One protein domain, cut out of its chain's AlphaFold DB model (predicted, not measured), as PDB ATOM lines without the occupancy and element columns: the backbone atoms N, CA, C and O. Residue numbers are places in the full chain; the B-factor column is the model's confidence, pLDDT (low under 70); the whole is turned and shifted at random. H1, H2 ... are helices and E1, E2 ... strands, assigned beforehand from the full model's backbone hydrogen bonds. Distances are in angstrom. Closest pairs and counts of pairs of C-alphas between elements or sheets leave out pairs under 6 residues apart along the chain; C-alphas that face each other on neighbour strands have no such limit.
ATOM      1  N   GLU A  11     393.989 217.793 351.112       97.56
ATOM      2  CA  GLU A  11     394.922 218.053 352.209       97.56
ATOM      3  C   GLU A  11     394.258 218.883 353.308       97.56
ATOM      4  O   GLU A  11     394.354 218.539 354.479       97.56
ATOM      5  N   ARG A  12     393.506 219.929 352.937       97.44
ATOM      6  CA  ARG A  12     392.767 220.742 353.913       97.44
ATOM      7  C   ARG A  12     391.633 219.961 354.577       97.44
ATOM      8  O   ARG A  12     391.287 220.219 355.724       97.44
ATOM      9  N   LEU A  13     391.009 219.034 353.854       98.19
ATOM     10  CA  LEU A  13     389.926 218.219 354.402       98.19
ATOM     11  C   LEU A  13     390.425 217.101 355.333       98.19
ATOM     12  O   LEU A  13     389.627 216.611 356.137       98.19
ATOM     13  N   ALA A  14     391.705 216.721 355.251       97.44
ATOM     14  CA  ALA A  14     392.316 215.703 356.105       97.44
ATOM     15  C   ALA A  14     392.361 216.121 357.586       97.44
ATOM     16  O   ALA A  14     392.197 215.275 358.463       97.44
ATOM     17  N   ASP A  15     392.448 217.426 357.873       97.62
ATOM     18  CA  ASP A  15     392.410 217.968 359.241       97.62
ATOM     19  C   ASP A  15     391.138 217.556 360.009       97.62
ATOM     20  O   ASP A  15     391.126 217.492 361.238       97.62
ATOM     21  N   TYR A  16     390.061 217.224 359.290       98.19
ATOM     22  CA  TYR A  16     388.768 216.846 359.857       98.19
ATOM     23  C   TYR A  16     388.574 215.336 360.031       98.19
ATOM     24  O   TYR A  16     387.541 214.936 360.563       98.19
ATOM     25  N   GLU A  17     389.532 214.493 359.627       97.62
ATOM     26  CA  GLU A  17     389.386 213.027 359.601       97.62
ATOM     27  C   GLU A  17     388.920 212.444 360.944       97.62
ATOM     28  O   GLU A  17     387.988 211.641 361.004       97.62
ATOM     29  N   HIS A  18     389.506 212.927 362.040       97.50
ATOM     30  CA  HIS A  18     389.204 212.497 363.406       97.50
ATOM     31  C   HIS A  18     387.782 212.852 363.888       97.50
ATOM     32  O   HIS A  18     387.360 212.393 364.948       97.50
ATOM     33  N   ARG A  19     387.042 213.680 363.139       97.62
ATOM     34  CA  ARG A  19     385.675 214.136 363.459       97.62
ATOM     35  C   ARG A  19     384.613 213.511 362.559       97.62
ATOM     36  O   ARG A  19     383.432 213.824 362.716       97.62
ATOM     37  N   LEU A  20     385.017 212.663 361.616       98.19
ATOM     38  CA  LEU A  20     384.109 212.018 360.677       98.19
ATOM     39  C   LEU A  20     383.331 210.896 361.354       98.19
ATOM     40  O   LEU A  20     383.870 210.133 362.155       98.19
ATOM     41  N   SER A  21     382.061 210.745 360.983       97.88
ATOM     42  CA  SER A  21     381.240 209.642 361.483       97.88
ATOM     43  C   SER A  21     381.564 208.323 360.772       97.88
ATOM     44  O   SER A  21     381.169 207.252 361.233       97.88
ATOM     45  N   HIS A  22     382.196 208.392 359.596       97.12
ATOM     46  CA  HIS A  22     382.529 207.236 358.776       97.12
ATOM     47  C   HIS A  22     383.719 207.522 357.854       97.12
ATOM     48  O   HIS A  22     383.678 208.458 357.056       97.12
ATOM     49  N   LEU A  23     384.729 206.649 357.888       97.75
ATOM     50  CA  LEU A  23     385.892 206.724 357.004       97.75
ATOM     51  C   LEU A  23     385.675 205.875 355.746       97.75
ATOM     52  O   LEU A  23     385.795 204.650 355.773       97.75
ATOM     53  N   SER A  24     385.334 206.515 354.625       97.12
ATOM     54  CA  SER A  24     385.084 205.818 353.362       97.12
ATOM     55  C   SER A  24     386.375 205.619 352.568       97.12
ATOM     56  O   SER A  24     386.901 206.550 351.963       97.12
ATOM     57  N   THR A  25     386.845 204.375 352.494       97.44
ATOM     58  CA  THR A  25     388.010 203.997 351.674       97.44
ATOM     59  C   THR A  25     387.798 204.274 350.186       97.44
ATOM     60  O   THR A  25     388.725 204.694 349.503       97.44
ATOM     61  N   LEU A  26     386.568 204.107 349.684       95.44
ATOM     62  CA  LEU A  26     386.211 204.440 348.303       95.44
ATOM     63  C   LEU A  26     386.328 205.946 348.031       95.44
ATOM     64  O   LEU A  26     386.890 206.340 347.014       95.44
ATOM     65  N   ALA A  27     385.823 206.791 348.939       95.44
ATOM     66  CA  ALA A  27     385.973 208.239 348.805       95.44
ATOM     67  C   ALA A  27     387.454 208.636 348.831       95.44
ATOM     68  O   ALA A  27     387.886 209.416 347.984       95.44
ATOM     69  N   PHE A  28     388.239 208.037 349.729       97.62
ATOM     70  CA  PHE A  28     389.675 208.283 349.812       97.62
ATOM     71  C   PHE A  28     390.402 207.892 348.520       97.62
ATOM     72  O   PHE A  28     391.156 208.694 347.983       97.62
ATOM     73  N   ALA A  29     390.118 206.717 347.956       97.81
ATOM     74  CA  ALA A  29     390.728 206.275 346.702       97.81
ATOM     75  C   ALA A  29     390.439 207.222 345.520       97.81
ATOM     76  O   ALA A  29     391.284 207.382 344.644       97.81
ATOM     77  N   HIS A  30     389.262 207.858 345.491       95.88
ATOM     78  CA  HIS A  30     388.876 208.775 344.414       95.88
ATOM     79  C   HIS A  30     389.267 210.235 344.650       95.88
ATOM     80  O   HIS A  30     389.398 210.983 343.686       95.88
ATOM     81  N   THR A  31     389.382 210.662 345.908       95.81
ATOM     82  CA  THR A  31     389.459 212.092 346.256       95.81
ATOM     83  C   THR A  31     390.600 212.448 347.199       95.81
ATOM     84  O   THR A  31     390.844 213.628 347.408       95.81
ATOM     85  N   GLY A  32     391.275 211.467 347.802       96.88
ATOM     86  CA  GLY A  32     392.253 211.683 348.873       96.88
ATOM     87  C   GLY A  32     391.639 212.050 350.229       96.88
ATOM     88  O   GLY A  32     392.374 212.324 351.169       96.88
ATOM     89  N   CYS A  33     390.307 212.054 350.361       97.81
ATOM     90  CA  CYS A  33     389.598 212.372 351.600       97.81
ATOM     91  C   CYS A  33     388.608 211.260 351.971       97.81
ATOM     92  O   CYS A  33     387.800 210.820 351.150       97.81
ATOM     93  N   TYR A  34     388.630 210.822 353.232       97.94
ATOM     94  CA  TYR A  34     387.749 209.758 353.726       97.94
ATOM     95  C   TYR A  34     386.267 210.154 353.812       97.94
ATOM     96  O   TYR A  34     385.397 209.282 353.753       97.94
ATOM     97  N   GLY A  35     385.956 211.445 353.940       97.69
ATOM     98  CA  GLY A  35     384.595 211.924 354.182       97.69
ATOM     99  C   GLY A  35     384.328 213.300 353.593       97.69
ATOM    100  O   GLY A  35     384.031 214.230 354.333       97.69
ATOM    101  N   VAL A  36     384.368 213.419 352.259       97.88
ATOM    102  CA  VAL A  36     384.232 214.701 351.533       97.88
ATOM    103  C   VAL A  36     383.068 215.561 352.039       97.88
ATOM    104  O   VAL A  36     383.272 216.734 352.328       97.88
ATOM    105  N   ALA A  37     381.863 214.997 352.179       98.31
ATOM    106  CA  ALA A  37     380.688 215.769 352.593       98.31
ATOM    107  C   ALA A  37     380.813 216.335 354.018       98.31
ATOM    108  O   ALA A  37     380.526 217.507 354.240       98.31
ATOM    109  N   GLU A  38     381.244 215.516 354.978       98.75
ATOM    110  CA  GLU A  38     381.371 215.922 356.382       98.75
ATOM    111  C   GLU A  38     382.546 216.882 356.585       98.75
ATOM    112  O   GLU A  38     382.354 217.944 357.178       98.75
ATOM    113  N   SER A  39     383.724 216.568 356.030       98.62
ATOM    114  CA  SER A  39     384.888 217.456 356.096       98.62
ATOM    115  C   SER A  39     384.589 218.810 355.455       98.62
ATOM    116  O   SER A  39     384.907 219.838 356.040       98.62
ATOM    117  N   ALA A  40     383.955 218.843 354.275       98.50
ATOM    118  CA  ALA A  40     383.639 220.102 353.596       98.50
ATOM    119  C   ALA A  40     382.595 220.928 354.360       98.50
ATOM    120  O   ALA A  40     382.721 222.149 354.430       98.50
ATOM    121  N   ALA A  41     381.589 220.277 354.957       98.62
ATOM    122  CA  ALA A  41     380.595 220.960 355.779       98.62
ATOM    123  C   ALA A  41     381.244 221.611 357.010       98.62
ATOM    124  O   ALA A  41     381.010 222.792 357.268       98.62
ATOM    125  N   LEU A  42     382.086 220.867 357.736       98.62
ATOM    126  CA  LEU A  42     382.824 221.387 358.889       98.62
ATOM    127  C   LEU A  42     383.773 222.516 358.473       98.62
ATOM    128  O   LEU A  42     383.688 223.607 359.028       98.62
ATOM    129  N   ALA A  43     384.600 222.296 357.448       98.38
ATOM    130  CA  ALA A  43     385.555 223.286 356.961       98.38
ATOM    131  C   ALA A  43     384.885 224.600 356.553       98.38
ATOM    132  O   ALA A  43     385.380 225.675 356.892       98.38
ATOM    133  N   LEU A  44     383.753 224.530 355.846       98.31
ATOM    134  CA  LEU A  44     383.024 225.725 355.438       98.31
ATOM    135  C   LEU A  44     382.391 226.442 356.634       98.31
ATOM    136  O   LEU A  44     382.507 227.660 356.735       98.31
ATOM    137  N   ALA A  45     381.752 225.710 357.551       98.25
ATOM    138  CA  ALA A  45     381.137 226.305 358.735       98.25
ATOM    139  C   ALA A  45     382.175 227.008 359.627       98.25
ATOM    140  O   ALA A  45     381.938 228.128 360.083       98.25
ATOM    141  N   GLU A  46     383.339 226.393 359.832       97.94
ATOM    142  CA  GLU A  46     384.431 226.987 360.611       97.94
ATOM    143  C   GLU A  46     385.071 228.175 359.892       97.94
ATOM    144  O   GLU A  46     385.339 229.201 360.515       97.94
ATOM    145  N   HIS A  47     385.249 228.086 358.571       96.12
ATOM    146  CA  HIS A  47     385.770 229.190 357.769       96.12
ATOM    147  C   HIS A  47     384.864 230.429 357.819       96.12
ATOM    148  O   HIS A  47     385.362 231.542 357.959       96.12
ATOM    149  N   LEU A  48     383.542 230.244 357.728       96.44
ATOM    150  CA  LEU A  48     382.578 231.348 357.719       96.44
ATOM    151  C   LEU A  48     382.349 231.965 359.104       96.44
ATOM    152  O   LEU A  48     382.062 233.155 359.199       96.44
ATOM    153  N   SER A  49     382.440 231.166 360.166       96.88
ATOM    154  CA  SER A  49     382.206 231.626 361.544       96.88
ATOM    155  C   SER A  49     383.475 232.056 362.274       96.88
ATOM    156  O   SER A  49     383.385 232.682 363.328       96.88
ATOM    157  N   ASN A  50     384.648 231.711 361.736       95.62
ATOM    158  CA  ASN A  50     385.939 231.877 362.391       95.62
ATOM    159  C   ASN A  50     385.971 231.234 363.800       95.62
ATOM    160  O   ASN A  50     386.533 231.796 364.744       95.62
ATOM    161  N   GLY A  51     385.346 230.059 363.937       95.88
ATOM    162  CA  GLY A  51     385.204 229.310 365.188       95.88
ATOM    163  C   GLY A  51     384.890 227.827 364.949       95.88
ATOM    164  O   GLY A  51     384.763 227.418 363.799       95.88
ATOM    165  N   PRO A  52     384.796 226.998 366.005       96.31
ATOM    166  CA  PRO A  52     384.536 225.567 365.862       96.31
ATOM    167  C   PRO A  52     383.111 225.285 365.365       96.31
ATOM    168  O   PRO A  52     382.159 225.985 365.711       96.31
ATOM    169  N   ALA A  53     382.960 224.203 364.602       98.06
ATOM    170  CA  ALA A  53     381.666 223.715 364.130       98.06
ATOM    171  C   ALA A  53     381.378 222.286 364.606       98.06
ATOM    172  O   ALA A  53     382.243 221.572 365.116       98.06
ATOM    173  N   ARG A  54     380.148 221.822 364.407       97.88
ATOM    174  CA  ARG A  54     379.766 220.425 364.640       97.88
ATOM    175  C   ARG A  54     378.848 219.917 363.544       97.88
ATOM    176  O   ARG A  54     378.082 220.688 362.966       97.88
ATOM    177  N   LEU A  55     378.898 218.612 363.292       98.38
ATOM    178  CA  LEU A  55     377.944 217.946 362.413       98.38
ATOM    179  C   LEU A  55     376.561 217.963 363.077       98.38
ATOM    180  O   LEU A  55     376.388 217.478 364.194       98.38
ATOM    181  N   LEU A  56     375.583 218.540 362.384       98.06
ATOM    182  CA  LEU A  56     374.163 218.432 362.725       98.06
ATOM    183  C   LEU A  56     373.538 217.213 362.054       98.06
ATOM    184  O   LEU A  56     372.694 216.539 362.637       98.06
ATOM    185  N   ILE A  57     373.968 216.945 360.822       98.25
ATOM    186  CA  ILE A  57     373.595 215.763 360.057       98.25
ATOM    187  C   ILE A  57     374.897 215.105 359.626       98.25
ATOM    188  O   ILE A  57     375.642 215.659 358.813       98.25
ATOM    189  N   THR A  58     375.162 213.931 360.191       98.31
ATOM    190  CA  THR A  58     376.245 213.054 359.746       98.31
ATOM    191  C   THR A  58     375.931 212.480 358.369       98.31
ATOM    192  O   THR A  58     374.809 212.591 357.863       98.31
ATOM    193  N   ARG A  59     376.925 211.860 357.743       97.56
ATOM    194  CA  ARG A  59     376.904 211.397 356.360       97.56
ATOM    195  C   ARG A  59     375.629 210.626 356.008       97.56
ATOM    196  O   ARG A  59     375.455 209.468 356.381       97.56
ATOM    197  N   GLN A  60     374.802 211.233 355.168       98.00
ATOM    198  CA  GLN A  60     373.691 210.576 354.489       98.00
ATOM    199  C   GLN A  60     374.155 210.142 353.103       98.00
ATOM    200  O   GLN A  60     374.706 210.946 352.350       98.00
ATOM    201  N   LYS A  61     373.962 208.868 352.759       96.44
ATOM    202  CA  LYS A  61     374.381 208.289 351.476       96.44
ATOM    203  C   LYS A  61     373.148 207.935 350.644       96.44
ATOM    204  O   LYS A  61     372.271 207.228 351.126       96.44
ATOM    205  N   SER A  62     373.130 208.353 349.382       95.44
ATOM    206  CA  SER A  62     372.217 207.841 348.357       95.44
ATOM    207  C   SER A  62     372.962 206.948 347.354       95.44
ATOM    208  O   SER A  62     374.158 206.681 347.500       95.44
ATOM    209  N   ALA A  63     372.273 206.485 346.309       93.50
ATOM    210  CA  ALA A  63     372.907 205.714 345.240       93.50
ATOM    211  C   ALA A  63     374.031 206.488 344.520       93.50
ATOM    212  O   ALA A  63     374.968 205.866 344.031       93.50
ATOM    213  N   GLN A  64     373.951 207.822 344.469       94.38
ATOM    214  CA  GLN A  64     374.836 208.654 343.640       94.38
ATOM    215  C   GLN A  64     375.567 209.760 344.404       94.38
ATOM    216  O   GLN A  64     376.473 210.375 343.851       94.38
ATOM    217  N   ALA A  65     375.192 210.044 345.654       95.00
ATOM    218  CA  ALA A  65     375.728 211.194 346.372       95.00
ATOM    219  C   ALA A  65     375.829 210.965 347.878       95.00
ATOM    220  O   ALA A  65     375.234 210.047 348.451       95.00
ATOM    221  N   THR A  66     376.578 211.856 348.521       97.19
ATOM    222  CA  THR A  66     376.668 211.959 349.974       97.19
ATOM    223  C   THR A  66     376.374 213.382 350.411       97.19
ATOM    224  O   THR A  66     376.859 214.319 349.781       97.19
ATOM    225  N   LEU A  67     375.638 213.531 351.504       98.12
ATOM    226  CA  LEU A  67     375.291 214.812 352.109       98.12
ATOM    227  C   LEU A  67     375.694 214.809 353.585       98.12
ATOM    228  O   LEU A  67     375.555 213.793 354.262       98.12
ATOM    229  N   ALA A  68     376.144 215.955 354.080       98.62
ATOM    230  CA  ALA A  68     376.292 216.238 355.500       98.62
ATOM    231  C   ALA A  68     375.932 217.707 355.757       98.62
ATOM    232  O   ALA A  68     375.962 218.524 354.835       98.62
ATOM    233  N   LEU A  69     375.594 218.034 357.002       98.38
ATOM    234  CA  LEU A  69     375.321 219.403 357.433       98.38
ATOM    235  C   LEU A  69     376.106 219.696 358.704       98.38
ATOM    236  O   LEU A  69     376.045 218.921 359.658       98.38
ATOM    237  N   ALA A  70     376.778 220.841 358.730       98.62
ATOM    238  CA  ALA A  70     377.465 221.353 359.903       98.62
ATOM    239  C   ALA A  70     376.973 222.758 360.245       98.62
ATOM    240  O   ALA A  70     376.478 223.483 359.383       98.62
ATOM    241  N   CYS A  71     377.130 223.133 361.508       97.75
ATOM    242  CA  CYS A  71     376.824 224.467 361.997       97.75
ATOM    243  C   CYS A  71     377.893 224.898 362.999       97.75
ATOM    244  O   CYS A  71     378.390 224.070 363.767       97.75
ATOM    245  N   ALA A  72     378.233 226.182 362.970       94.44
ATOM    246  CA  ALA A  72     378.983 226.834 364.034       94.44
ATOM    247  C   ALA A  72     377.998 227.322 365.106       94.44
ATOM    248  O   ALA A  72     376.914 227.797 364.754       94.44
ATOM    249  N   GLY A  73     378.350 227.170 366.384       76.88
ATOM    250  CA  GLY A  73     377.439 227.388 367.519       76.88
ATOM    251  C   GLY A  73     377.190 226.120 368.322       76.88
ATOM    252  O   GLY A  73     376.326 225.297 367.923       76.88
TER     253      GLY A  73
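AT A GLANCE: This is residues 11 to 73 of the 73 residues of the protein "Cobalamin biosynthesis protein CbiG" of Pseudomonas fluorescens (UniProt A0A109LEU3). One helix, H3, lies lengthwise over a two-stranded hairpin, E1 and E2, which makes a wall on one side of it. The very short H1 packs on H3 on the side away from the hairpin, and the small H2 sits off the end of H3 where H3 begins. The printed part has 63 residues, with three named helices and two named strands in the order H1, H2, H3, E1, E2; the sheet has the order E1 - E2 and is antiparallel. The class is mixed, helices and strands, and the whole is compact, with a radius of gyration of the C-alphas of 11.1 A and spans of 31 by 23 by 16 A.

IN THESE COORDINATES: Begin at C-alpha 11, at (394.922, 218.053, 352.209), where H1 starts; it holds residues 11 to 14. After a short link of 10 residues, look for H2 at residues 25 to 31, 9.8 A from first to last C-alpha. A tight link of 4 residues leads to H3, residues 36 to 49, which runs 19.8 A from C-alpha 36 at (384.232, 214.701, 351.533). Next find E1 at residues 53 to 61, 21.2 A long; it bends by 57 degrees at residue 56. E2, residues 66 to 72, runs 20.6 A and ends at C-alpha 72, at (378.983, 226.834, 364.034).

HOW THE PARTS SIT: Start with the hairpin of E1 and E2, whose directions stand at 169 degrees. Look there for N 56 and O 69, 2.8 A apart, and for N 67 and O 60, 2.9 A apart, both within hydrogen-bond range. From E2 go to H3: their closest C-alphas, those of Glu 38 and Ala 68, are 5.2 A apart, and 18 pairs of C-alphas are within 8 A. For H3 and E1 the closest are those of Glu 46 and Ala 53, 5.5 A apart. H1 and H3 touch, with the closest C-alphas, those of Leu 13 and Ser 39, 5.4 A apart. H2 and H3 are close but not clearly touching, with the closest C-alphas, those of Ala 27 and Val 36, 7.2 A apart; they run the same way at a steep tilt of 61 degrees. H1 and H2 are apart, and each of them is apart from E1 and E2. In H2 and H3 every O i to N i+4 pair is within hydrogen-bond range; H1 is too short for such a pair, and its 1 pair of O i and N i+3 is within range.

THE WHOLE: Look to Asn 50 and Ala 63 for the two C-alphas farthest apart, 33.9 A. The printed part has no cut and ends at residue 73, the chain's last residue. The links H2 to H3, H3 to E1 and E1 to E2 are tight, and no link is long. In the B-factor column you will find a mean pLDDT of the printed part of 97.0, and no printed residue is under 70.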